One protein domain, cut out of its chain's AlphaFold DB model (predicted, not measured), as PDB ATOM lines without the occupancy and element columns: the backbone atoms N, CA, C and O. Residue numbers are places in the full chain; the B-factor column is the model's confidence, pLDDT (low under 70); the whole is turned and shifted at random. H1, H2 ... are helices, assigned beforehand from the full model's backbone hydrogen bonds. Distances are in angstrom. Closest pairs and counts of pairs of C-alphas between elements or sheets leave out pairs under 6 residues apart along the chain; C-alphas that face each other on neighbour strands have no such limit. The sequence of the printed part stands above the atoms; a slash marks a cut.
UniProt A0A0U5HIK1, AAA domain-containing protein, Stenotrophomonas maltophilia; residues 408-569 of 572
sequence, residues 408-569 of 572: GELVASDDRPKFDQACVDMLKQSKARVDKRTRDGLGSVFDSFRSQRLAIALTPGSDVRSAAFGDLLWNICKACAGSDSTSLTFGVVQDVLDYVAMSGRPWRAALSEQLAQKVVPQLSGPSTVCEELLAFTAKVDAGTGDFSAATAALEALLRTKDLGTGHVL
ATOM      1  N   GLY A 408     -18.160  -4.960  31.936       88.38
ATOM      2  CA  GLY A 408     -17.990  -4.657  30.514       88.38
ATOM      3  C   GLY A 408     -16.901  -5.509  29.857       88.38
ATOM      4  O   GLY A 408     -17.128  -6.064  28.786       88.38
ATOM      5  N   GLU A 409     -15.757  -5.691  30.521       87.44
ATOM      6  CA  GLU A 409     -14.664  -6.550  30.036       87.44
ATOM      7  C   GLU A 409     -15.071  -8.030  29.948       87.44
ATOM      8  O   GLU A 409     -14.757  -8.716  28.970       87.44
ATOM      9  N   LEU A 410     -15.808  -8.534  30.945       90.00
ATOM     10  CA  LEU A 410     -16.329  -9.904  30.931       90.00
ATOM     11  C   LEU A 410     -17.341 -10.117  29.807       90.00
ATOM     12  O   LEU A 410     -17.281 -11.130  29.114       90.00
ATOM     13  N   VAL A 411     -18.238  -9.152  29.601       91.50
ATOM     14  CA  VAL A 411     -19.203  -9.170  28.496       91.50
ATOM     15  C   VAL A 411     -18.493  -9.131  27.143       91.50
ATOM     16  O   VAL A 411     -18.816  -9.931  26.269       91.50
ATOM     17  N   ALA A 412     -17.493  -8.264  26.976       89.81
ATOM     18  CA  ALA A 412     -16.732  -8.146  25.733       89.81
ATOM     19  C   ALA A 412     -15.918  -9.410  25.403       89.81
ATOM     20  O   ALA A 412     -15.733  -9.738  24.232       89.81
ATOM     21  N   SER A 413     -15.444 -10.128  26.425       90.88
ATOM     22  CA  SER A 413     -14.728 -11.402  26.270       90.88
ATOM     23  C   SER A 413     -15.640 -12.635  26.204       90.88
ATOM     24  O   SER A 413     -15.133 -13.746  26.053       90.88
ATOM     25  N   ASP A 414     -16.964 -12.449  26.295       92.81
ATOM     26  CA  ASP A 414     -17.989 -13.503  26.366       92.81
ATOM     27  C   ASP A 414     -17.695 -14.581  27.437       92.81
ATOM     28  O   ASP A 414     -18.023 -15.761  27.289       92.81
ATOM     29  N   ASP A 415     -17.064 -14.189  28.554       92.94
ATOM     30  CA  ASP A 415     -16.624 -15.108  29.613       92.94
ATOM     31  C   ASP A 415     -17.751 -15.391  30.616       92.94
ATOM     32  O   ASP A 415     -17.768 -14.941  31.771       92.94
ATOM     33  N   ARG A 416     -18.738 -16.160  30.150       93.19
ATOM     34  CA  ARG A 416     -19.905 -16.525  30.956       93.19
ATOM     35  C   ARG A 416     -19.564 -17.284  32.252       93.19
ATOM     36  O   ARG A 416     -20.140 -16.943  33.286       93.19
ATOM     37  N   PRO A 417     -18.653 -18.276  32.271       93.50
ATOM     38  CA  PRO A 417     -18.315 -18.977  33.509       93.50
ATOM     39  C   PRO A 417     -17.770 -18.047  34.599       93.50
ATOM     40  O   PRO A 417     -18.135 -18.197  35.769       93.50
ATOM     41  N   LYS A 418     -16.939 -17.055  34.240       90.88
ATOM     42  CA  LYS A 418     -16.478 -16.049  35.208       90.88
ATOM     43  C   LYS A 418     -17.608 -15.146  35.689       90.88
ATOM     44  O   LYS A 418     -17.638 -14.827  36.875       90.88
ATOM     45  N   PHE A 419     -18.543 -14.771  34.817       92.81
ATOM     46  CA  PHE A 419     -19.726 -14.004  35.218       92.81
ATOM     47  C   PHE A 419     -20.591 -14.754  36.244       92.81
ATOM     48  O   PHE A 419     -20.964 -14.182  37.271       92.81
ATOM     49  N   ASP A 420     -20.864 -16.043  36.019       93.06
ATOM     50  CA  ASP A 420     -21.641 -16.864  36.958       93.06
ATOM     51  C   ASP A 420     -20.926 -16.988  38.314       93.06
ATOM     52  O   ASP A 420     -21.551 -16.881  39.374       93.06
ATOM     53  N   GLN A 421     -19.601 -17.162  38.290       91.06
ATOM     54  CA  GLN A 421     -18.785 -17.196  39.501       91.06
ATOM     55  C   GLN A 421     -18.834 -15.856  40.255       91.06
ATOM     56  O   GLN A 421     -19.050 -15.856  41.469       91.06
ATOM     57  N   ALA A 422     -18.727 -14.728  39.545       90.56
ATOM     58  CA  ALA A 422     -18.843 -13.393  40.129       90.56
ATOM     59  C   ALA A 422     -20.210 -13.183  40.803       90.56
ATOM     60  O   ALA A 422     -20.262 -12.726  41.943       90.56
ATOM     61  N   CYS A 423     -21.311 -13.608  40.170       93.44
ATOM     62  CA  CYS A 423     -22.651 -13.522  40.764       93.44
ATOM     63  C   CYS A 423     -22.751 -14.289  42.094       93.44
ATOM     64  O   CYS A 423     -23.323 -13.800  43.071       93.44
ATOM     65  N   VAL A 424     -22.172 -15.493  42.154       92.75
ATOM     66  CA  VAL A 424     -22.129 -16.288  43.390       92.75
ATOM     67  C   VAL A 424     -21.295 -15.591  44.464       92.75
ATOM     68  O   VAL A 424     -21.696 -15.565  45.629       92.75
ATOM     69  N   ASP A 425     -20.148 -15.026  44.099       90.44
ATOM     70  CA  ASP A 425     -19.268 -14.352  45.054       90.44
ATOM     71  C   ASP A 425     -19.896 -13.059  45.597       90.44
ATOM     72  O   ASP A 425     -19.816 -12.805  46.799       90.44
ATOM     73  N   MET A 426     -20.653 -12.322  44.784       91.31
ATOM     74  CA  MET A 426     -21.426 -11.153  45.226       91.31
ATOM     75  C   MET A 426     -22.514 -11.522  46.248       91.31
ATOM     76  O   MET A 426     -22.677 -10.825  47.252       91.31
ATOM     77  N   LEU A 427     -23.208 -12.653  46.066       93.69
ATOM     78  CA  LEU A 427     -24.158 -13.168  47.063       93.69
ATOM     79  C   LEU A 427     -23.454 -13.580  48.368       93.69
ATOM     80  O   LEU A 427     -23.974 -13.334  49.463       93.69
ATOM     81  N   LYS A 428     -22.257 -14.182  48.278       92.50
ATOM     82  CA  LYS A 428     -21.444 -14.505  49.464       92.50
ATOM     83  C   LYS A 428     -21.023 -13.242  50.206       92.50
ATOM     84  O   LYS A 428     -21.111 -13.234  51.431       92.50
ATOM     85  N   GLN A 429     -20.619 -12.185  49.501       88.69
ATOM     86  CA  GLN A 429     -20.273 -10.895  50.110       88.69
ATOM     87  C   GLN A 429     -21.461 -10.302  50.862       88.69
ATOM     88  O   GLN A 429     -21.333  -9.923  52.025       88.69
ATOM     89  N   SER A 430     -22.641 -10.266  50.236       92.44
ATOM     90  CA  SER A 430     -23.859  -9.771  50.882       92.44
ATOM     91  C   SER A 430     -24.180 -10.555  52.151       92.44
ATOM     92  O   SER A 430     -24.478  -9.954  53.187       92.44
ATOM     93  N   LYS A 431     -24.015 -11.885  52.126       93.62
ATOM     94  CA  LYS A 431     -24.155 -12.723  53.323       93.62
ATOM     95  C   LYS A 431     -23.091 -12.420  54.374       93.62
ATOM     96  O   LYS A 431     -23.432 -12.250  55.540       93.62
ATOM     97  N   ALA A 432     -21.827 -12.310  53.976       90.69
ATOM     98  CA  ALA A 432     -20.720 -12.020  54.879       90.69
ATOM     99  C   ALA A 432     -20.897 -10.667  55.586       90.69
ATOM    100  O   ALA A 432     -20.640 -10.584  56.785       90.69
ATOM    101  N   ARG A 433     -21.409  -9.642  54.886       89.25
ATOM    102  CA  ARG A 433     -21.749  -8.331  55.468       89.25
ATOM    103  C   ARG A 433     -22.846  -8.433  56.527       89.25
ATOM    104  O   ARG A 433     -22.711  -7.842  57.597       89.25
ATOM    105  N   VAL A 434     -23.913  -9.185  56.245       92.75
ATOM    106  CA  VAL A 434     -25.002  -9.422  57.209       92.75
ATOM    107  C   VAL A 434     -24.475 -10.183  58.428       92.75
ATOM    108  O   VAL A 434     -24.688  -9.754  59.558       92.75
ATOM    109  N   ASP A 435     -23.715 -11.257  58.208       91.69
ATOM    110  CA  ASP A 435     -23.178 -12.080  59.292       91.69
ATOM    111  C   ASP A 435     -22.133 -11.317  60.132       91.69
ATOM    112  O   ASP A 435     -22.090 -11.487  61.349       91.69
ATOM    113  N   LYS A 436     -21.307 -10.455  59.512       89.12
ATOM    114  CA  LYS A 436     -20.354  -9.572  60.213       89.12
ATOM    115  C   LYS A 436     -21.094  -8.622  61.148       89.12
ATOM    116  O   LYS A 436     -20.804  -8.612  62.336       89.12
ATOM    117  N   ARG A 437     -22.126  -7.932  60.650       90.00
ATOM    118  CA  ARG A 437     -22.966  -7.046  61.471       90.00
ATOM    119  C   ARG A 437     -23.554  -7.767  62.686       90.00
ATOM    120  O   ARG A 437     -23.586  -7.205  63.776       90.00
ATOM    121  N   THR A 438     -23.998  -9.014  62.518       89.75
ATOM    122  CA  THR A 438     -24.489  -9.830  63.636       89.75
ATOM    123  C   THR A 438     -23.383 -10.176  64.633       89.75
ATOM    124  O   THR A 438     -23.614 -10.056  65.835       89.75
ATOM    125  N   ARG A 439     -22.191 -10.575  64.165       91.88
ATOM    126  CA  ARG A 439     -21.032 -10.858  65.036       91.88
ATOM    127  C   ARG A 439     -20.573  -9.632  65.821       91.88
ATOM    128  O   ARG A 439     -20.215  -9.774  66.984       91.88
ATOM    129  N   ASP A 440     -20.669  -8.453  65.219       90.94
ATOM    130  CA  ASP A 440     -20.297  -7.174  65.831       90.94
ATOM    131  C   ASP A 440     -21.351  -6.671  66.846       90.94
ATOM    132  O   ASP A 440     -21.283  -5.540  67.320       90.94
ATOM    133  N   GLY A 441     -22.358  -7.491  67.180       91.44
ATOM    134  CA  GLY A 441     -23.402  -7.156  68.153       91.44
ATOM    135  C   GLY A 441     -24.495  -6.224  67.621       91.44
ATOM    136  O   GLY A 441     -25.368  -5.814  68.381       91.44
ATOM    137  N   LEU A 442     -24.491  -5.919  66.320       91.44
ATOM    138  CA  LEU A 442     -25.443  -5.018  65.655       91.44
ATOM    139  C   LEU A 442     -26.533  -5.768  64.866       91.44
ATOM    140  O   LEU A 442     -27.185  -5.195  63.989       91.44
ATOM    141  N   GLY A 443     -26.722  -7.064  65.126       89.94
ATOM    142  CA  GLY A 443     -27.697  -7.894  64.416       89.94
ATOM    143  C   GLY A 443     -29.150  -7.498  64.705       89.94
ATOM    144  O   GLY A 443     -29.538  -7.333  65.859       89.94
ATOM    145  N   SER A 444     -29.974  -7.400  63.657       92.94
ATOM    146  CA  SER A 444     -31.410  -7.090  63.756       92.94
ATOM    147  C   SER A 444     -32.326  -8.262  63.366       92.94
ATOM    148  O   SER A 444     -31.900  -9.241  62.747       92.94
ATOM    149  N   VAL A 445     -33.631  -8.139  63.653       94.56
ATOM    150  CA  VAL A 445     -34.659  -9.101  63.195       94.56
ATOM    151  C   VAL A 445     -34.636  -9.248  61.670       94.56
ATOM    152  O   VAL A 445     -34.691 -10.360  61.148       94.56
ATOM    153  N   PHE A 446     -34.481  -8.143  60.936       94.69
ATOM    154  CA  PHE A 446     -34.390  -8.192  59.479       94.69
ATOM    155  C   PHE A 446     -33.109  -8.872  58.990       94.69
ATOM    156  O   PHE A 446     -33.144  -9.530  57.955       94.69
ATOM    157  N   ASP A 447     -32.003  -8.784  59.731       93.75
ATOM    158  CA  ASP A 447     -30.769  -9.495  59.378       93.75
ATOM    159  C   ASP A 447     -30.919 -11.014  59.494       93.75
ATOM    160  O   ASP A 447     -30.346 -11.741  58.685       93.75
ATOM    161  N   SER A 448     -31.771 -11.499  60.403       92.06
ATOM    162  CA  SER A 448     -32.107 -12.927  60.466       92.06
ATOM    163  C   SER A 448     -32.797 -13.392  59.178       92.06
ATOM    164  O   SER A 448     -32.396 -14.396  58.587       92.06
ATOM    165  N   PHE A 449     -33.769 -12.621  58.672       94.38
ATOM    166  CA  PHE A 449     -34.422 -12.921  57.390       94.38
ATOM    167  C   PHE A 449     -33.465 -12.800  56.202       94.38
ATOM    168  O   PHE A 449     -33.475 -13.664  55.325       94.38
ATOM    169  N   ARG A 450     -32.621 -11.757  56.170       95.56
ATOM    170  CA  ARG A 450     -31.610 -11.575  55.114       95.56
ATOM    171  C   ARG A 450     -30.645 -12.753  55.073       95.56
ATOM    172  O   ARG A 450     -30.459 -13.337  54.010       95.56
ATOM    173  N   SER A 451     -30.080 -13.139  56.220       94.44
ATOM    174  CA  SER A 451     -29.113 -14.238  56.299       94.44
ATOM    175  C   SER A 451     -29.742 -15.572  55.889       94.44
ATOM    176  O   SER A 451     -29.139 -16.314  55.112       94.44
ATOM    177  N   GLN A 452     -30.985 -15.845  56.310       94.81
ATOM    178  CA  GLN A 452     -31.720 -17.042  55.889       94.81
ATOM    179  C   GLN A 452     -31.970 -17.066  54.372       94.81
ATOM    180  O   GLN A 452     -31.691 -18.070  53.718       94.81
ATOM    181  N   ARG A 453     -32.473 -15.967  53.795       95.88
ATOM    182  CA  ARG A 453     -32.773 -15.877  52.354       95.88
ATOM    183  C   ARG A 453     -31.510 -15.977  51.499       95.88
ATOM    184  O   ARG A 453     -31.494 -16.718  50.520       95.88
ATOM    185  N   LEU A 454     -30.428 -15.321  51.914       96.38
ATOM    186  CA  LEU A 454     -29.126 -15.434  51.256       96.38
ATOM    187  C   LEU A 454     -28.550 -16.853  51.344       96.38
ATOM    188  O   LEU A 454     -27.973 -17.328  50.371       96.38
ATOM    189  N   ALA A 455     -28.737 -17.563  52.461       95.75
ATOM    190  CA  ALA A 455     -28.324 -18.964  52.570       95.75
ATOM    191  C   ALA A 455     -29.089 -19.873  51.588       95.75
ATOM    192  O   ALA A 455     -28.483 -20.729  50.941       95.75
ATOM    193  N   ILE A 456     -30.398 -19.650  51.420       95.50
ATOM    194  CA  ILE A 456     -31.210 -20.356  50.414       95.50
ATOM    195  C   ILE A 456     -30.705 -20.030  49.004       95.50
ATOM    196  O   ILE A 456     -30.435 -20.945  48.228       95.50
ATOM    197  N   ALA A 457     -30.501 -18.749  48.684       95.56
ATOM    198  CA  ALA A 457     -29.995 -18.325  47.378       95.56
ATOM    199  C   ALA A 457     -28.614 -18.927  47.064       95.56
ATOM    200  O   ALA A 457     -28.360 -19.336  45.934       95.56
ATOM    201  N   LEU A 458     -27.741 -19.066  48.063       95.56
ATOM    202  CA  LEU A 458     -26.416 -19.670  47.907       95.56
ATOM    203  C   LEU A 458     -26.438 -21.199  47.760       95.56
ATOM    204  O   LEU A 458     -25.419 -21.775  47.374       95.56
ATOM    205  N   THR A 459     -27.559 -21.875  48.014       95.38
ATOM    206  CA  THR A 459     -27.652 -23.337  47.883       95.38
ATOM    207  C   THR A 459     -27.512 -23.753  46.407       95.38
ATOM    208  O   THR A 459     -28.163 -23.154  45.549       95.38
ATOM    209  N   PRO A 460     -26.663 -24.743  46.058       92.81
ATOM    210  CA  PRO A 460     -26.567 -25.239  44.683       92.81
ATOM    211  C   PRO A 460     -27.935 -25.682  44.147       92.81
ATOM    212  O   PRO A 460     -28.642 -26.431  44.814       92.81
ATOM    213  N   GLY A 461     -28.300 -25.220  42.949       88.06
ATOM    214  CA  GLY A 461     -29.600 -25.517  42.336       88.06
ATOM    215  C   GLY A 461     -30.762 -24.633  42.803       88.06
ATOM    216  O   GLY A 461     -31.892 -24.880  42.394       88.06
ATOM    217  N   SER A 462     -30.513 -23.607  43.625       93.19
ATOM    218  CA  SER A 462     -31.512 -22.570  43.908       93.19
ATOM    219  C   SER A 462     -31.930 -21.828  42.631       93.19
ATOM    220  O   SER A 462     -31.185 -21.782  41.650       93.19
ATOM    221  N   ASP A 463     -33.092 -21.177  42.664       90.06
ATOM    222  CA  ASP A 463     -33.608 -20.382  41.544       90.06
ATOM    223  C   ASP A 463     -32.601 -19.335  41.034       90.06
ATOM    224  O   ASP A 463     -32.371 -19.226  39.829       90.06
ATOM    225  N   VAL A 464     -31.937 -18.624  41.952       90.25
ATOM    226  CA  VAL A 464     -30.943 -17.569  41.654       90.25
ATOM    227  C   VAL A 464     -29.611 -18.152  41.159       90.25
ATOM    228  O   VAL A 464     -28.790 -17.444  40.587       90.25
ATOM    229  N   ARG A 465     -29.384 -19.456  41.345       92.62
ATOM    230  CA  ARG A 465     -28.228 -20.192  40.806       92.62
ATOM    231  C   ARG A 465     -28.606 -21.119  39.649       92.62
ATOM    232  O   ARG A 465     -27.797 -21.955  39.250       92.62
ATOM    233  N   SER A 466     -29.826 -21.002  39.123       93.19
ATOM    234  CA  SER A 466     -30.284 -21.787  37.979       93.19
ATOM    235  C   SER A 466     -29.705 -21.245  36.671       93.19
ATOM    236  O   SER A 466     -29.507 -20.037  36.520       93.19
ATOM    237  N   ALA A 467     -29.493 -22.128  35.689       91.50
ATOM    238  CA  ALA A 467     -29.056 -21.721  34.351       91.50
ATOM    239  C   ALA A 467     -30.033 -20.713  33.722       91.50
ATOM    240  O   ALA A 467     -29.605 -19.727  33.138       91.50
ATOM    241  N   ALA A 468     -31.342 -20.899  33.933       91.38
ATOM    242  CA  ALA A 468     -32.370 -20.001  33.415       91.38
ATOM    243  C   ALA A 468     -32.236 -18.565  33.949       91.38
ATOM    244  O   ALA A 468     -32.371 -17.616  33.176       91.38
ATOM    245  N   PHE A 469     -31.970 -18.395  35.248       93.62
ATOM    246  CA  PHE A 469     -31.732 -17.073  35.829       93.62
ATOM    247  C   PHE A 469     -30.422 -16.466  35.320       93.62
ATOM    248  O   PHE A 469     -30.420 -15.325  34.854       93.62
ATOM    249  N   GLY A 470     -29.329 -17.235  35.360       93.25
ATOM    250  CA  GLY A 470     -28.017 -16.773  34.901       93.25
ATOM    251  C   GLY A 470     -28.028 -16.357  33.429       93.25
ATOM    252  O   GLY A 470     -27.508 -15.298  33.086       93.25
ATOM    253  N   ASP A 471     -28.681 -17.137  32.561       92.56
ATOM    254  CA  ASP A 471     -28.794 -16.849  31.127       92.56
ATOM    255  C   ASP A 471     -29.557 -15.563  30.874       92.56
ATOM    256  O   ASP A 471     -29.191 -14.769  30.005       92.56
ATOM    257  N   LEU A 472     -30.611 -15.340  31.651       92.81
ATOM    258  CA  LEU A 472     -31.408 -14.142  31.524       92.81
ATOM    259  C   LEU A 472     -30.622 -12.904  31.954       92.81
ATOM    260  O   LEU A 472     -30.552 -11.934  31.200       92.81
ATOM    261  N   LEU A 473     -29.993 -12.960  33.128       95.00
ATOM    262  CA  LEU A 473     -29.196 -11.859  33.661       95.00
ATOM    263  C   LEU A 473     -27.986 -11.545  32.769       95.00
ATOM    264  O   LEU A 473     -27.708 -10.376  32.506       95.00
ATOM    265  N   TRP A 474     -27.317 -12.574  32.245       95.25
ATOM    266  CA  TRP A 474     -26.215 -12.422  31.296       95.25
ATOM    267  C   TRP A 474     -26.646 -11.702  30.020       95.25
ATOM    268  O   TRP A 474     -25.998 -10.753  29.588       95.25
ATOM    269  N   ASN A 475     -27.763 -12.119  29.422       92.62
ATOM    270  CA  ASN A 475     -28.263 -11.497  28.198       92.62
ATOM    271  C   ASN A 475     -28.725 -10.050  28.426       92.62
ATOM    272  O   ASN A 475     -28.489  -9.213  27.559       92.62
ATOM    273  N   ILE A 476     -29.295  -9.732  29.596       92.75
ATOM    274  CA  ILE A 476     -29.570  -8.341  29.996       92.75
ATOM    275  C   ILE A 476     -28.267  -7.533  30.022       92.75
ATOM    276  O   ILE A 476     -28.201  -6.468  29.413       92.75
ATOM    277  N   CYS A 477     -27.212  -8.046  30.666       93.62
ATOM    278  CA  CYS A 477     -25.915  -7.364  30.713       93.62
ATOM    279  C   CYS A 477     -25.327  -7.152  29.308       93.62
ATOM    280  O   CYS A 477     -24.833  -6.064  29.020       93.62
ATOM    281  N   LYS A 478     -25.425  -8.156  28.423       92.38
ATOM    282  CA  LYS A 478     -24.971  -8.049  27.028       92.38
ATOM    283  C   LYS A 478     -25.727  -6.987  26.239       92.38
ATOM    284  O   LYS A 478     -25.084  -6.169  25.591       92.38
ATOM    285  N   ALA A 479     -27.056  -6.964  26.329       89.44
ATOM    286  CA  ALA A 479     -27.868  -5.953  25.653       89.44
ATOM    287  C   ALA A 479     -27.496  -4.539  26.132       89.44
ATOM    288  O   ALA A 479     -27.304  -3.625  25.333       89.44
ATOM    289  N   CYS A 480     -27.296  -4.362  27.442       88.50
ATOM    290  CA  CYS A 480     -26.867  -3.085  28.007       88.50
ATOM    291  C   CYS A 480     -25.439  -2.675  27.611       88.50
ATOM    292  O   CYS A 480     -25.144  -1.482  27.591       88.50
ATOM    293  N   ALA A 481     -24.553  -3.616  27.275       86.56
ATOM    294  CA  ALA A 481     -23.176  -3.322  26.875       86.56
ATOM    295  C   ALA A 481     -23.046  -2.753  25.447       86.56
ATOM    296  O   ALA A 481     -21.936  -2.440  25.023       86.56
ATOM    297  N   GLY A 482     -24.154  -2.599  24.709       73.62
ATOM    298  CA  GLY A 482     -24.161  -2.071  23.340       73.62
ATOM    299  C   GLY A 482     -23.674  -0.620  23.195       73.62
ATOM    300  O   GLY A 482     -23.314  -0.210  22.092       73.62
ATOM    301  N   SER A 483     -23.628   0.157  24.282       73.88
ATOM    302  CA  SER A 483     -22.927   1.443  24.332       73.88
ATOM    303  C   SER A 483     -22.288   1.691  25.698       73.88
ATOM    304  O   SER A 483     -22.750   1.187  26.727       73.88
ATOM    305  N   ASP A 484     -21.263   2.548  25.726       70.75
ATOM    306  CA  ASP A 484     -20.658   2.984  26.985       70.75
ATOM    307  C   ASP A 484     -21.683   3.693  27.872       70.75
ATOM    308  O   ASP A 484     -21.682   3.476  29.072       70.75
ATOM    309  N   SER A 485     -22.631   4.463  27.325       70.25
ATOM    310  CA  SER A 485     -23.640   5.160  28.139       70.25
ATOM    311  C   SER A 485     -24.639   4.219  28.824       70.25
ATOM    312  O   SER A 485     -25.137   4.542  29.901       70.25
ATOM    313  N   THR A 486     -24.904   3.042  28.251       75.06
ATOM    314  CA  THR A 486     -25.876   2.069  28.779       75.06
ATOM    315  C   THR A 486     -25.247   0.900  29.529       75.06
ATOM    316  O   THR A 486     -25.971   0.151  30.186       75.06
ATOM    317  N   SER A 487     -23.923   0.727  29.437       81.50
ATOM    318  CA  SER A 487     -23.221  -0.396  30.062       81.50
ATOM    319  C   SER A 487     -23.449  -0.432  31.576       81.50
ATOM    320  O   SER A 487     -23.315   0.574  32.272       81.50
ATOM    321  N   LEU A 488     -23.815  -1.607  32.089       88.50
ATOM    322  CA  LEU A 488     -24.016  -1.812  33.520       88.50
ATOM    323  C   LEU A 488     -22.676  -2.000  34.232       88.50
ATOM    324  O   LEU A 488     -21.663  -2.359  33.631       88.50
ATOM    325  N   THR A 489     -22.698  -1.815  35.549       89.75
ATOM    326  CA  THR A 489     -21.580  -2.140  36.436       89.75
ATOM    327  C   THR A 489     -21.949  -3.292  37.364       89.75
ATOM    328  O   THR A 489     -23.127  -3.606  37.565       89.75
ATOM    329  N   PHE A 490     -20.943  -3.915  37.982       90.06
ATOM    330  CA  PHE A 490     -21.190  -4.953  38.982       90.06
ATOM    331  C   PHE A 490     -21.988  -4.449  40.189       90.06
ATOM    332  O   PHE A 490     -22.743  -5.229  40.757       90.06
ATOM    333  N   GLY A 491     -21.921  -3.159  40.536       88.75
ATOM    334  CA  GLY A 491     -22.803  -2.590  41.560       88.75
ATOM    335  C   GLY A 491     -24.288  -2.774  41.225       88.75
ATOM    336  O   GLY A 491     -25.064  -3.217  42.068       88.75
ATOM    337  N   VAL A 492     -24.676  -2.538  39.966       91.75
ATOM    338  CA  VAL A 492     -26.062  -2.747  39.512       91.75
ATOM    339  C   VAL A 492     -26.443  -4.222  39.569       91.75
ATOM    340  O   VAL A 492     -27.519  -4.560  40.054       91.75
ATOM    341  N   VAL A 493     -25.551  -5.106  39.114       94.12
ATOM    342  CA  VAL A 493     -25.767  -6.558  39.176       94.12
ATOM    343  C   VAL A 493     -25.922  -7.029  40.627       94.12
ATOM    344  O   VAL A 493     -26.775  -7.874  40.896       94.12
ATOM    345  N   GLN A 494     -25.170  -6.455  41.575       93.12
ATOM    346  CA  GLN A 494     -25.282  -6.784  42.999       93.12
ATOM    347  C   GLN A 494     -26.652  -6.428  43.546       93.12
ATOM    348  O   GLN A 494     -27.278  -7.268  44.184       93.12
ATOM    349  N   ASP A 495     -27.139  -5.225  43.244       94.25
ATOM    350  CA  ASP A 495     -28.455  -4.769  43.688       94.25
ATOM    351  C   ASP A 495     -29.577  -5.671  43.144       94.25
ATOM    352  O   ASP A 495     -30.488  -6.050  43.885       94.25
ATOM    353  N   VAL A 496     -29.476  -6.082  41.872       96.19
ATOM    354  CA  VAL A 496     -30.419  -7.027  41.253       96.19
ATOM    355  C   VAL A 496     -30.374  -8.385  41.962       96.19
ATOM    356  O   VAL A 496     -31.420  -8.909  42.350       96.19
ATOM    357  N   LEU A 497     -29.180  -8.957  42.154       96.06
ATOM    358  CA  LEU A 497     -28.992 -10.254  42.817       96.06
ATOM    359  C   LEU A 497     -29.518 -10.239  44.254       96.06
ATOM    360  O   LEU A 497     -30.265 -11.137  44.646       96.06
ATOM    361  N   ASP A 498     -29.161  -9.210  45.019       95.88
ATOM    362  CA  ASP A 498     -29.560  -9.034  46.410       95.88
ATOM    363  C   ASP A 498     -31.078  -8.907  46.535       95.88
ATOM    364  O   ASP A 498     -31.682  -9.569  47.382       95.88
ATOM    365  N   TYR A 499     -31.721  -8.124  45.666       96.94
ATOM    366  CA  TYR A 499     -33.174  -8.004  45.670       96.94
ATOM    367  C   TYR A 499     -33.856  -9.322  45.311       96.94
ATOM    368  O   TYR A 499     -34.773  -9.749  46.015       96.94
ATOM    369  N   VAL A 500     -33.418 -10.000  44.246       96.62
ATOM    370  CA  VAL A 500     -34.019 -11.277  43.835       96.62
ATOM    371  C   VAL A 500     -33.871 -12.311  44.953       96.62
ATOM    372  O   VAL A 500     -34.862 -12.932  45.339       96.62
ATOM    373  N   ALA A 501     -32.683 -12.422  45.552       96.06
ATOM    374  CA  ALA A 501     -32.417 -13.333  46.662       96.06
ATOM    375  C   ALA A 501     -33.233 -12.992  47.919       96.06
ATOM    376  O   ALA A 501     -33.733 -13.890  48.599       96.06
ATOM    377  N   MET A 502     -33.378 -11.706  48.250       95.06
ATOM    378  CA  MET A 502     -33.971 -11.269  49.516       95.06
ATOM    379  C   MET A 502     -35.443 -10.876  49.427       95.06
ATOM    380  O   MET A 502     -36.035 -10.673  50.480       95.06
ATOM    381  N   SER A 503     -36.067 -10.783  48.252       93.44
ATOM    382  CA  SER A 503     -37.478 -10.375  48.113       93.44
ATOM    383  C   SER A 503     -38.458 -11.413  48.671       93.44
ATOM    384  O   SER A 503     -39.503 -11.056  49.220       93.44
ATOM    385  N   GLY A 504     -38.107 -12.702  48.593       87.38
ATOM    386  CA  GLY A 504     -39.013 -13.814  48.899       87.38
ATOM    387  C   GLY A 504     -40.093 -14.036  47.832       87.38
ATOM    388  O   GLY A 504     -41.089 -14.698  48.110       87.38
ATOM    389  N   ARG A 505     -39.920 -13.457  46.640       90.62
ATOM    390  CA  ARG A 505     -40.818 -13.602  45.487       90.62
ATOM    391  C   ARG A 505     -40.260 -14.618  44.482       90.62
ATOM    392  O   ARG A 505     -39.060 -14.889  44.513       90.62
ATOM    393  N   PRO A 506     -41.091 -15.147  43.563       92.44
ATOM    394  CA  PRO A 506     -40.592 -15.905  42.419       92.44
ATOM    395  C   PRO A 506     -39.553 -15.089  41.646       92.44
ATOM    396  O   PRO A 506     -39.767 -13.904  41.373       92.44
ATOM    397  N   TRP A 507     -38.434 -15.717  41.284       93.75
ATOM    398  CA  TRP A 507     -37.270 -14.999  40.762       93.75
ATOM    399  C   TRP A 507     -37.560 -14.215  39.475       93.75
ATOM    400  O   TRP A 507     -36.989 -13.146  39.283       93.75
ATOM    401  N   ARG A 508     -38.469 -14.703  38.615       94.19
ATOM    402  CA  ARG A 508     -38.870 -14.024  37.369       94.19
ATOM    403  C   ARG A 508     -39.561 -12.692  37.652       94.19
ATOM    404  O   ARG A 508     -39.134 -11.663  37.136       94.19
ATOM    405  N   ALA A 509     -40.558 -12.706  38.537       93.62
ATOM    406  CA  ALA A 509     -41.260 -11.502  38.969       93.62
ATOM    407  C   ALA A 509     -40.312 -10.523  39.683       93.62
ATOM    408  O   ALA A 509     -40.313  -9.334  39.382       93.62
ATOM    409  N   ALA A 510     -39.447 -11.018  40.575       95.75
ATOM    410  CA  ALA A 510     -38.477 -10.173  41.274       95.75
ATOM    411  C   ALA A 510     -37.457  -9.527  40.317       95.75
ATOM    412  O   ALA A 510     -37.119  -8.353  40.463       95.75
ATOM    413  N   LEU A 511     -36.981 -10.272  39.317       95.94
ATOM    414  CA  LEU A 511     -36.063  -9.753  38.306       95.94
ATOM    415  C   LEU A 511     -36.749  -8.742  37.381       95.94
ATOM    416  O   LEU A 511     -36.145  -7.730  37.047       95.94
ATOM    417  N   SER A 512     -38.007  -8.975  37.004       95.75
ATOM    418  CA  SER A 512     -38.835  -8.007  36.271       95.75
ATOM    419  C   SER A 512     -38.959  -6.680  37.021       95.75
ATOM    420  O   SER A 512     -38.761  -5.609  36.445       95.75
ATOM    421  N   GLU A 513     -39.197  -6.740  38.332       95.94
ATOM    422  CA  GLU A 513     -39.233  -5.550  39.183       95.94
ATOM    423  C   GLU A 513     -37.882  -4.835  39.216       95.94
ATOM    424  O   GLU A 513     -37.843  -3.615  39.095       95.94
ATOM    425  N   GLN A 514     -36.767  -5.566  39.305       95.56
ATOM    426  CA  GLN A 514     -35.434  -4.959  39.296       95.56
ATOM    427  C   GLN A 514     -35.007  -4.414  37.937       95.56
ATOM    428  O   GLN A 514     -34.346  -3.377  37.876       95.56
ATOM    429  N   LEU A 515     -35.430  -5.036  36.840       94.38
ATOM    430  CA  LEU A 515     -35.283  -4.441  35.519       94.38
ATOM    431  C   LEU A 515     -35.966  -3.072  35.486       94.38
ATOM    432  O   LEU A 515     -35.334  -2.082  35.129       94.38
ATOM    433  N   ALA A 516     -37.215  -2.991  35.946       94.31
ATOM    434  CA  ALA A 516     -37.980  -1.747  35.971       94.31
ATOM    435  C   ALA A 516     -37.430  -0.691  36.947       94.31
ATOM    436  O   ALA A 516     -37.429   0.496  36.629       94.31
ATOM    437  N   GLN A 517     -36.999  -1.107  38.140       93.56
ATOM    438  CA  GLN A 517     -36.648  -0.210  39.249       93.56
ATOM    439  C   GLN A 517     -35.166   0.158  39.294       93.56
ATOM    440  O   GLN A 517     -34.821   1.189  39.868       93.56
ATOM    441  N   LYS A 518     -34.288  -0.681  38.733       92.19
ATOM    442  CA  LYS A 518     -32.839  -0.525  38.863       92.19
ATOM    443  C   LYS A 518     -32.123  -0.413  37.527       92.19
ATOM    444  O   LYS A 518     -31.250   0.440  37.407       92.19
ATOM    445  N   VAL A 519     -32.481  -1.222  36.530       91.62
ATOM    446  CA  VAL A 519     -31.806  -1.196  35.219       91.62
ATOM    447  C   VAL A 519     -32.340  -0.061  34.348       91.62
ATOM    448  O   VAL A 519     -31.575   0.819  33.970       91.62
ATOM    449  N   VAL A 520     -33.650  -0.022  34.087       91.19
ATOM    450  CA  VAL A 520     -34.289   0.977  33.210       91.19
ATOM    451  C   VAL A 520     -33.974   2.426  33.607       91.19
ATOM    452  O   VAL A 520     -33.665   3.205  32.708       91.19
ATOM    453  N   PRO A 521     -33.976   2.825  34.898       88.06
ATOM    454  CA  PRO A 521     -33.649   4.200  35.280       88.06
ATOM    455  C   PRO A 521     -32.217   4.632  34.954       88.06
ATOM    456  O   PRO A 521     -31.951   5.825  34.942       88.06
ATOM    457  N   GLN A 522     -31.302   3.691  34.707       83.06
ATOM    458  CA  GLN A 522     -29.912   3.979  34.344       83.06
ATOM    459  C   GLN A 522     -29.690   4.031  32.827       83.06
ATOM    460  O   GLN A 522     -28.624   4.442  32.375       83.06
ATOM    461  N   LEU A 523     -30.680   3.617  32.030       85.56
ATOM    462  CA  LEU A 523     -30.563   3.601  30.579       85.56
ATOM    463  C   LEU A 523     -30.763   5.008  30.011       85.56
ATOM    464  O   LEU A 523     -31.827   5.610  30.140       85.56
ATOM    465  N   SER A 524     -29.737   5.495  29.319       81.88
ATOM    466  CA  SER A 524     -29.787   6.705  28.504       81.88
ATOM    467  C   SER A 524     -28.899   6.547  27.267       81.88
ATOM    468  O   SER A 524     -27.933   5.776  27.266       81.88
ATOM    469  N   GLY A 525     -29.227   7.266  26.195       84.38
ATOM    470  CA  GLY A 525     -28.511   7.151  24.923       84.38
ATOM    471  C   GLY A 525     -29.288   6.320  23.900       84.38
ATOM    472  O   GLY A 525     -30.507   6.458  23.844       84.38
ATOM    473  N   PRO A 526     -28.645   5.500  23.050       86.56
ATOM    474  CA  PRO A 526     -29.303   4.879  21.900       86.56
ATOM    475  C   PRO A 526     -30.561   4.079  22.267       86.56
ATOM    476  O   PRO A 526     -30.515   3.144  23.067       86.56
ATOM    477  N   SER A 527     -31.691   4.411  21.634       88.62
ATOM    478  CA  SER A 527     -32.960   3.690  21.841       88.62
ATOM    479  C   SER A 527     -32.887   2.201  21.484       88.62
ATOM    480  O   SER A 527     -33.657   1.419  22.037       88.62
ATOM    481  N   THR A 528     -31.931   1.798  20.643       89.81
ATOM    482  CA  THR A 528     -31.701   0.407  20.227       89.81
ATOM    483  C   THR A 528     -31.490  -0.540  21.405       89.81
ATOM    484  O   THR A 528     -32.009  -1.648  21.382       89.81
ATOM    485  N   VAL A 529     -30.804  -0.096  22.464       89.31
ATOM    486  CA  VAL A 529     -30.580  -0.908  23.672       89.31
ATOM    487  C   VAL A 529     -31.899  -1.173  24.403       89.31
ATOM    488  O   VAL A 529     -32.169  -2.285  24.851       89.31
ATOM    489  N   CYS A 530     -32.758  -0.156  24.497       89.94
ATOM    490  CA  CYS A 530     -34.073  -0.283  25.121       89.94
ATOM    491  C   CYS A 530     -35.021  -1.152  24.271       89.94
ATOM    492  O   CYS A 530     -35.743  -1.989  24.811       89.94
ATOM    493  N   GLU A 531     -34.978  -1.001  22.942       91.81
ATOM    494  CA  GLU A 531     -35.725  -1.830  21.985       91.81
ATOM    495  C   GLU A 531     -35.293  -3.309  22.060       91.81
ATOM    496  O   GLU A 531     -36.147  -4.198  22.095       91.81
ATOM    497  N   GLU A 532     -33.987  -3.582  22.158       91.56
ATOM    498  CA  GLU A 532     -33.437  -4.935  22.311       91.56
ATOM    499  C   GLU A 532     -33.870  -5.580  23.633       91.56
ATOM    500  O   GLU A 532     -34.363  -6.712  23.637       91.56
ATOM    501  N   LEU A 533     -33.762  -4.848  24.749       91.38
ATOM    502  CA  LEU A 533     -34.227  -5.323  26.053       91.38
ATOM    503  C   LEU A 533     -35.730  -5.608  26.051       91.38
ATOM    504  O   LEU A 533     -36.141  -6.636  26.582       91.38
ATOM    505  N   LEU A 534     -36.546  -4.750  25.428       92.31
ATOM    506  CA  LEU A 534     -37.997  -4.941  25.341       92.31
ATOM    507  C   LEU A 534     -38.357  -6.187  24.521       92.31
ATOM    508  O   LEU A 534     -39.197  -6.988  24.937       92.31
ATOM    509  N   ALA A 535     -37.704  -6.381  23.373       90.81
ATOM    510  CA  ALA A 535     -37.890  -7.579  22.558       90.81
ATOM    511  C   ALA A 535     -37.481  -8.845  23.328       90.81
ATOM    512  O   ALA A 535     -38.153  -9.880  23.259       90.81
ATOM    513  N   PHE A 536     -36.396  -8.755  24.097       88.25
ATOM    514  CA  PHE A 536     -35.896  -9.848  24.912       88.25
ATOM    515  C   PHE A 536     -36.837 -10.196  26.074       88.25
ATOM    516  O   PHE A 536     -37.184 -11.369  26.237       88.25
ATOM    517  N   THR A 537     -37.318  -9.210  26.838       87.38
ATOM    518  CA  THR A 537     -38.262  -9.448  27.943       87.38
ATOM    519  C   THR A 537     -39.589  -9.996  27.436       87.38
ATOM    520  O   THR A 537     -40.098 -10.953  28.013       87.38
ATOM    521  N   ALA A 538     -40.116  -9.477  26.320       86.94
ATOM    522  CA  ALA A 538     -41.344  -9.988  25.706       86.94
ATOM    523  C   ALA A 538     -41.209 -11.457  25.268       86.94
ATOM    524  O   ALA A 538     -42.117 -12.264  25.479       86.94
ATOM    525  N   LYS A 539     -40.053 -11.832  24.703       87.88
ATOM    526  CA  LYS A 539     -39.767 -13.219  24.313       87.88
ATOM    527  C   LYS A 539     -39.709 -14.159  25.519       87.88
ATOM    528  O   LYS A 539     -40.194 -15.284  25.432       87.88
ATOM    529  N   VAL A 540     -39.095 -13.722  26.618       85.62
ATOM    530  CA  VAL A 540     -38.915 -14.543  27.827       85.62
ATOM    531  C   VAL A 540     -40.194 -14.640  28.657       85.62
ATOM    532  O   VAL A 540     -40.417 -15.673  29.288       85.62
ATOM    533  N   ASP A 541     -41.032 -13.602  28.643       86.31
ATOM    534  CA  ASP A 541     -42.344 -13.613  29.289       86.31
ATOM    535  C   ASP A 541     -43.242 -14.712  28.719       86.31
ATOM    536  O   ASP A 541     -43.939 -15.392  29.469       86.31
ATOM    537  N   ALA A 542     -43.211 -14.903  27.394       82.62
ATOM    538  CA  ALA A 542     -43.999 -15.910  26.678       82.62
ATOM    539  C   ALA A 542     -45.506 -15.904  27.035       82.62
ATOM    540  O   ALA A 542     -46.172 -16.935  26.944       82.62
ATOM    541  N   GLY A 543     -46.050 -14.749  27.446       80.19
ATOM    542  CA  GLY A 543     -47.454 -14.580  27.829       80.19
ATOM    543  C   GLY A 543     -47.786 -14.981  29.270       80.19
ATOM    544  O   GLY A 543     -48.965 -15.049  29.615       80.19
ATOM    545  N   THR A 544     -46.783 -15.254  30.110       85.44
ATOM    546  CA  THR A 544     -46.973 -15.562  31.540       85.44
ATOM    547  C   THR A 544     -47.317 -14.325  32.372       85.44
ATOM    548  O   THR A 544     -47.975 -14.452  33.404       85.44
ATOM    549  N   GLY A 545     -46.910 -13.130  31.926       86.94
ATOM    550  CA  GLY A 545     -47.075 -11.875  32.660       86.94
ATOM    551  C   GLY A 545     -46.018 -11.623  33.745       86.94
ATOM    552  O   GLY A 545     -46.055 -10.568  34.392       86.94
ATOM    553  N   ASP A 546     -45.058 -12.537  33.923       89.44
ATOM    554  CA  ASP A 546     -43.966 -12.434  34.897       89.44
ATOM    555  C   ASP A 546     -43.089 -11.183  34.672       89.44
ATOM    556  O   ASP A 546     -42.566 -10.606  35.629       89.44
ATOM    557  N   PHE A 547     -42.956 -10.717  33.423       93.19
ATOM    558  CA  PHE A 547     -42.136  -9.559  33.029       93.19
ATOM    559  C   PHE A 547     -42.927  -8.267  32.787       93.19
ATOM    560  O   PHE A 547     -42.391  -7.292  32.261       93.19
ATOM    561  N   SER A 548     -44.189  -8.216  33.219       91.69
ATOM    562  CA  SER A 548     -45.073  -7.055  33.027       91.69
ATOM    563  C   SER A 548     -44.488  -5.726  33.534       91.69
ATOM    564  O   SER A 548     -44.593  -4.714  32.838       91.69
ATOM    565  N   ALA A 549     -43.826  -5.715  34.697       93.38
ATOM    566  CA  ALA A 549     -43.198  -4.510  35.246       93.38
ATOM    567  C   ALA A 549     -42.037  -4.002  34.371       93.38
ATOM    568  O   ALA A 549     -41.985  -2.810  34.059       93.38
ATOM    569  N   ALA A 550     -41.139  -4.897  33.942       94.19
ATOM    570  CA  ALA A 550     -40.029  -4.560  33.051       94.19
ATOM    571  C   ALA A 550     -40.527  -4.012  31.705       94.19
ATOM    572  O   ALA A 550     -40.082  -2.948  31.271       94.19
ATOM    573  N   THR A 551     -41.495  -4.695  31.087       93.81
ATOM    574  CA  THR A 551     -42.109  -4.291  29.812       93.81
ATOM    575  C   THR A 551     -42.711  -2.892  29.907       93.81
ATOM    576  O   THR A 551     -42.368  -2.019  29.112       93.81
ATOM    577  N   ALA A 552     -43.530  -2.629  30.931       93.50
ATOM    578  CA  ALA A 552     -44.147  -1.317  31.120       93.50
ATOM    579  C   ALA A 552     -43.109  -0.197  31.329       93.50
ATOM    580  O   ALA A 552     -43.295   0.928  30.855       93.50
ATOM    581  N   ALA A 553     -42.011  -0.484  32.034       94.00
ATOM    582  CA  ALA A 553     -40.944   0.485  32.267       94.00
ATOM    583  C   ALA A 553     -40.152   0.804  30.988       94.00
ATOM    584  O   ALA A 553     -39.920   1.982  30.705       94.00
ATOM    585  N   LEU A 554     -39.791  -0.215  30.201       93.62
ATOM    586  CA  LEU A 554     -39.083  -0.066  28.923       93.62
ATOM    587  C   LEU A 554     -39.937   0.675  27.887       93.62
ATOM    588  O   LEU A 554     -39.467   1.631  27.273       93.62
ATOM    589  N   GLU A 555     -41.218   0.320  27.753       93.44
ATOM    590  CA  GLU A 555     -42.156   1.050  26.890       93.44
ATOM    591  C   GLU A 555     -42.279   2.519  27.296       93.44
ATOM    592  O   GLU A 555     -42.327   3.405  26.442       93.44
ATOM    593  N   ALA A 556     -42.322   2.801  28.601       92.69
ATOM    594  CA  ALA A 556     -42.366   4.171  29.093       92.69
ATOM    595  C   ALA A 556     -41.070   4.940  28.793       92.69
ATOM    596  O   ALA A 556     -41.151   6.127  28.486       92.69
ATOM    597  N   LEU A 557     -39.904   4.290  28.860       91.94
ATOM    598  CA  LEU A 557     -38.625   4.903  28.491       91.94
ATOM    599  C   LEU A 557     -38.547   5.171  26.982       91.94
ATOM    600  O   LEU A 557     -38.122   6.241  26.574       91.94
ATOM    601  N   LEU A 558     -39.031   4.266  26.130       92.06
ATOM    602  CA  LEU A 558     -39.046   4.495  24.677       92.06
ATOM    603  C   LEU A 558     -39.891   5.705  24.264       92.06
ATOM    604  O   LEU A 558     -39.611   6.331  23.243       92.06
ATOM    605  N   ARG A 559     -40.888   6.088  25.068       92.19
ATOM    606  CA  ARG A 559     -41.669   7.317  24.838       92.19
ATOM    607  C   ARG A 559     -40.859   8.599  25.062       92.19
ATOM    608  O   ARG A 559     -41.312   9.649  24.624       92.19
ATOM    609  N   THR A 560     -39.693   8.533  25.713       90.38
ATOM    610  CA  THR A 560     -38.774   9.677  25.885       90.38
ATOM    611  C   THR A 560     -37.775   9.817  24.733       90.38
ATOM    612  O   THR A 560     -36.906  10.685  24.790       90.38
ATOM    613  N   LYS A 561     -37.877   8.972  23.694       90.50
ATOM    614  CA  LYS A 561     -36.989   8.990  22.529       90.50
ATOM    615  C   LYS A 561     -37.029  10.349  21.831       90.50
ATOM    616  O   LYS A 561     -38.055  10.758  21.287       90.50
ATOM    617  N   ASP A 562     -35.883  11.010  21.803       87.56
ATOM    618  CA  ASP A 562     -35.651  12.199  21.002       87.56
ATOM    619  C   ASP A 562     -35.573  11.799  19.520       87.56
ATOM    620  O   ASP A 562     -34.771  10.953  19.119       87.56
ATOM    621  N   LEU A 563     -36.442  12.387  18.695       85.50
ATOM    622  CA  LEU A 563     -36.576  12.023  17.281       85.50
ATOM    623  C   LEU A 563     -35.398  12.492  16.412       85.50
ATOM    624  O   LEU A 563     -35.221  11.966  15.316       85.50
ATOM    625  N   GLY A 564     -34.614  13.470  16.872       86.94
ATOM    626  CA  GLY A 564     -33.460  13.983  16.134       86.94
ATOM    627  C   GLY A 564     -32.211  13.131  16.343       86.94
ATOM    628  O   GLY A 564     -31.504  12.819  15.388       86.94
ATOM    629  N   THR A 565     -31.955  12.735  17.587       85.75
ATOM    630  CA  THR A 565     -30.777  11.943  17.981       85.75
ATOM    631  C   THR A 565     -31.044  10.439  18.000       85.75
ATOM    632  O   THR A 565     -30.109   9.645  17.961       85.75
ATOM    633  N   GLY A 566     -32.311  10.019  18.075       86.50
ATOM    634  CA  GLY A 566     -32.687   8.619  18.282       86.50
ATOM    635  C   GLY A 566     -32.351   8.100  19.685       86.50
ATOM    636  O   GLY A 566     -32.410   6.887  19.914       86.50
ATOM    637  N   HIS A 567     -31.989   8.989  20.614       87.94
ATOM    638  CA  HIS A 567     -31.631   8.641  21.982       87.94
ATOM    639  C   HIS A 567     -32.851   8.687  22.903       87.94
ATOM    640  O   HIS A 567     -33.683   9.583  22.797       87.94
ATOM    641  N   VAL A 568     -32.950   7.743  23.834       85.81
ATOM    642  CA  VAL A 568     -33.843   7.858  24.989       85.81
ATOM    643  C   VAL A 568     -33.197   8.752  26.045       85.81
ATOM    644  O   VAL A 568     -31.997   8.649  26.325       85.81
ATOM    645  N   LEU A 569     -34.003   9.639  26.618       79.75
ATOM    646  CA  LEU A 569     -33.609  10.488  27.737       79.75
ATOM    647  C   LEU A 569     -33.959   9.810  29.060       79.75
ATOM    648  O   LEU A 569     -34.929   9.048  29.128       79.75
TER     649      LEU A 569
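What this domain is: This is residues 408 to 569 of the 572 residues of the protein "AAA domain-containing protein" of Stenotrophomonas maltophilia (UniProt A0A0U5HIK1). A long helix, H2, with H3 folded back on it as a hairpin makes one end of an elongated body, and four helices side by side, H4, H6, H7 and H8, make a bundle at the other. H5 joins the two parts, packing on H2 and H3 and also on H6, while short H1 sits by the start of H2. The 162 printed residues hold eight named helices, H1 to H8 in order along the chain, and no named strand; the class is all helix. The whole is compact, with a radius of gyration of the C-alphas of 16.7 A, and spans 57 by 33 by 29 A.

How they stand to each other: H2, residues 416 to 442, and H3, residues 445 to 458, form a helical hairpin at a shallow tilt of 25 degrees, opposite ways, closest at the C-alphas of Lys 431 and Ser 451, 6.0 A apart. H5, residues 490 to 503, touches residues 423 to 430 of H2 at a steep tilt of 65 degrees, with C-alphas 426 and 494 closest at 6.2 A. Residues 501 to 502 of H5 touch H3, closest at C-alphas 453 and 502, 5.5 A. H5 and H6, residues 507 to 522, form another hairpin at 36 degrees, only just steep, with C-alphas 500 and 510 closest at 5.3 A. H6 has a kink of 33 degrees near residue 514. H4, residues 467 to 480, H6, H7, residues 527 to 541, and H8, residues 548 to 558, are a bundle, helices side by side. H6 touches H8, the same way at 18 degrees, closest at C-alphas 516 and 550, 4.5 A. H7 and H8 form a hairpin at 17 degrees, closest at C-alphas 534 and 551, 6.1 A. H7 touches H4 at 16 degrees, opposite ways, closest at C-alphas 479 and 529, 6.1 A. H4 and H6 are close but not clearly touching. H1, residues 408 to 412, touches H2 only at the corner, and only just, with 3 pairs of C-alphas within 8 A. Every O i to N i+4 pair is within hydrogen-bond range in H1, H3, H4, H5, H7 and H8; the counts are 21 of 23 in H2 and 9 of 12 in H6.

Where its parts are: H2 is 37.0 A long, from C-alpha 416 at (-19.905, -16.525, 30.956) to C-alpha 442 at (-25.443, -5.018, 65.655). H6 measures 21.3 A, H7 21.0 A, H3 20.3 A, H4 19.8 A and H5 19.4 A. H8 ends at C-alpha 558, at (-39.046, 4.495, 24.677).

The domain as a whole: The C-alphas farthest apart, those of Gly 441 and Gly 564, are 57.0 A apart. Residues 567 to 568 pair antiparallel with residues 525 to 526. The printed part has no cut, and no link between helices is long. Mean pLDDT of the printed part is 90.8, and no printed residue is under 70.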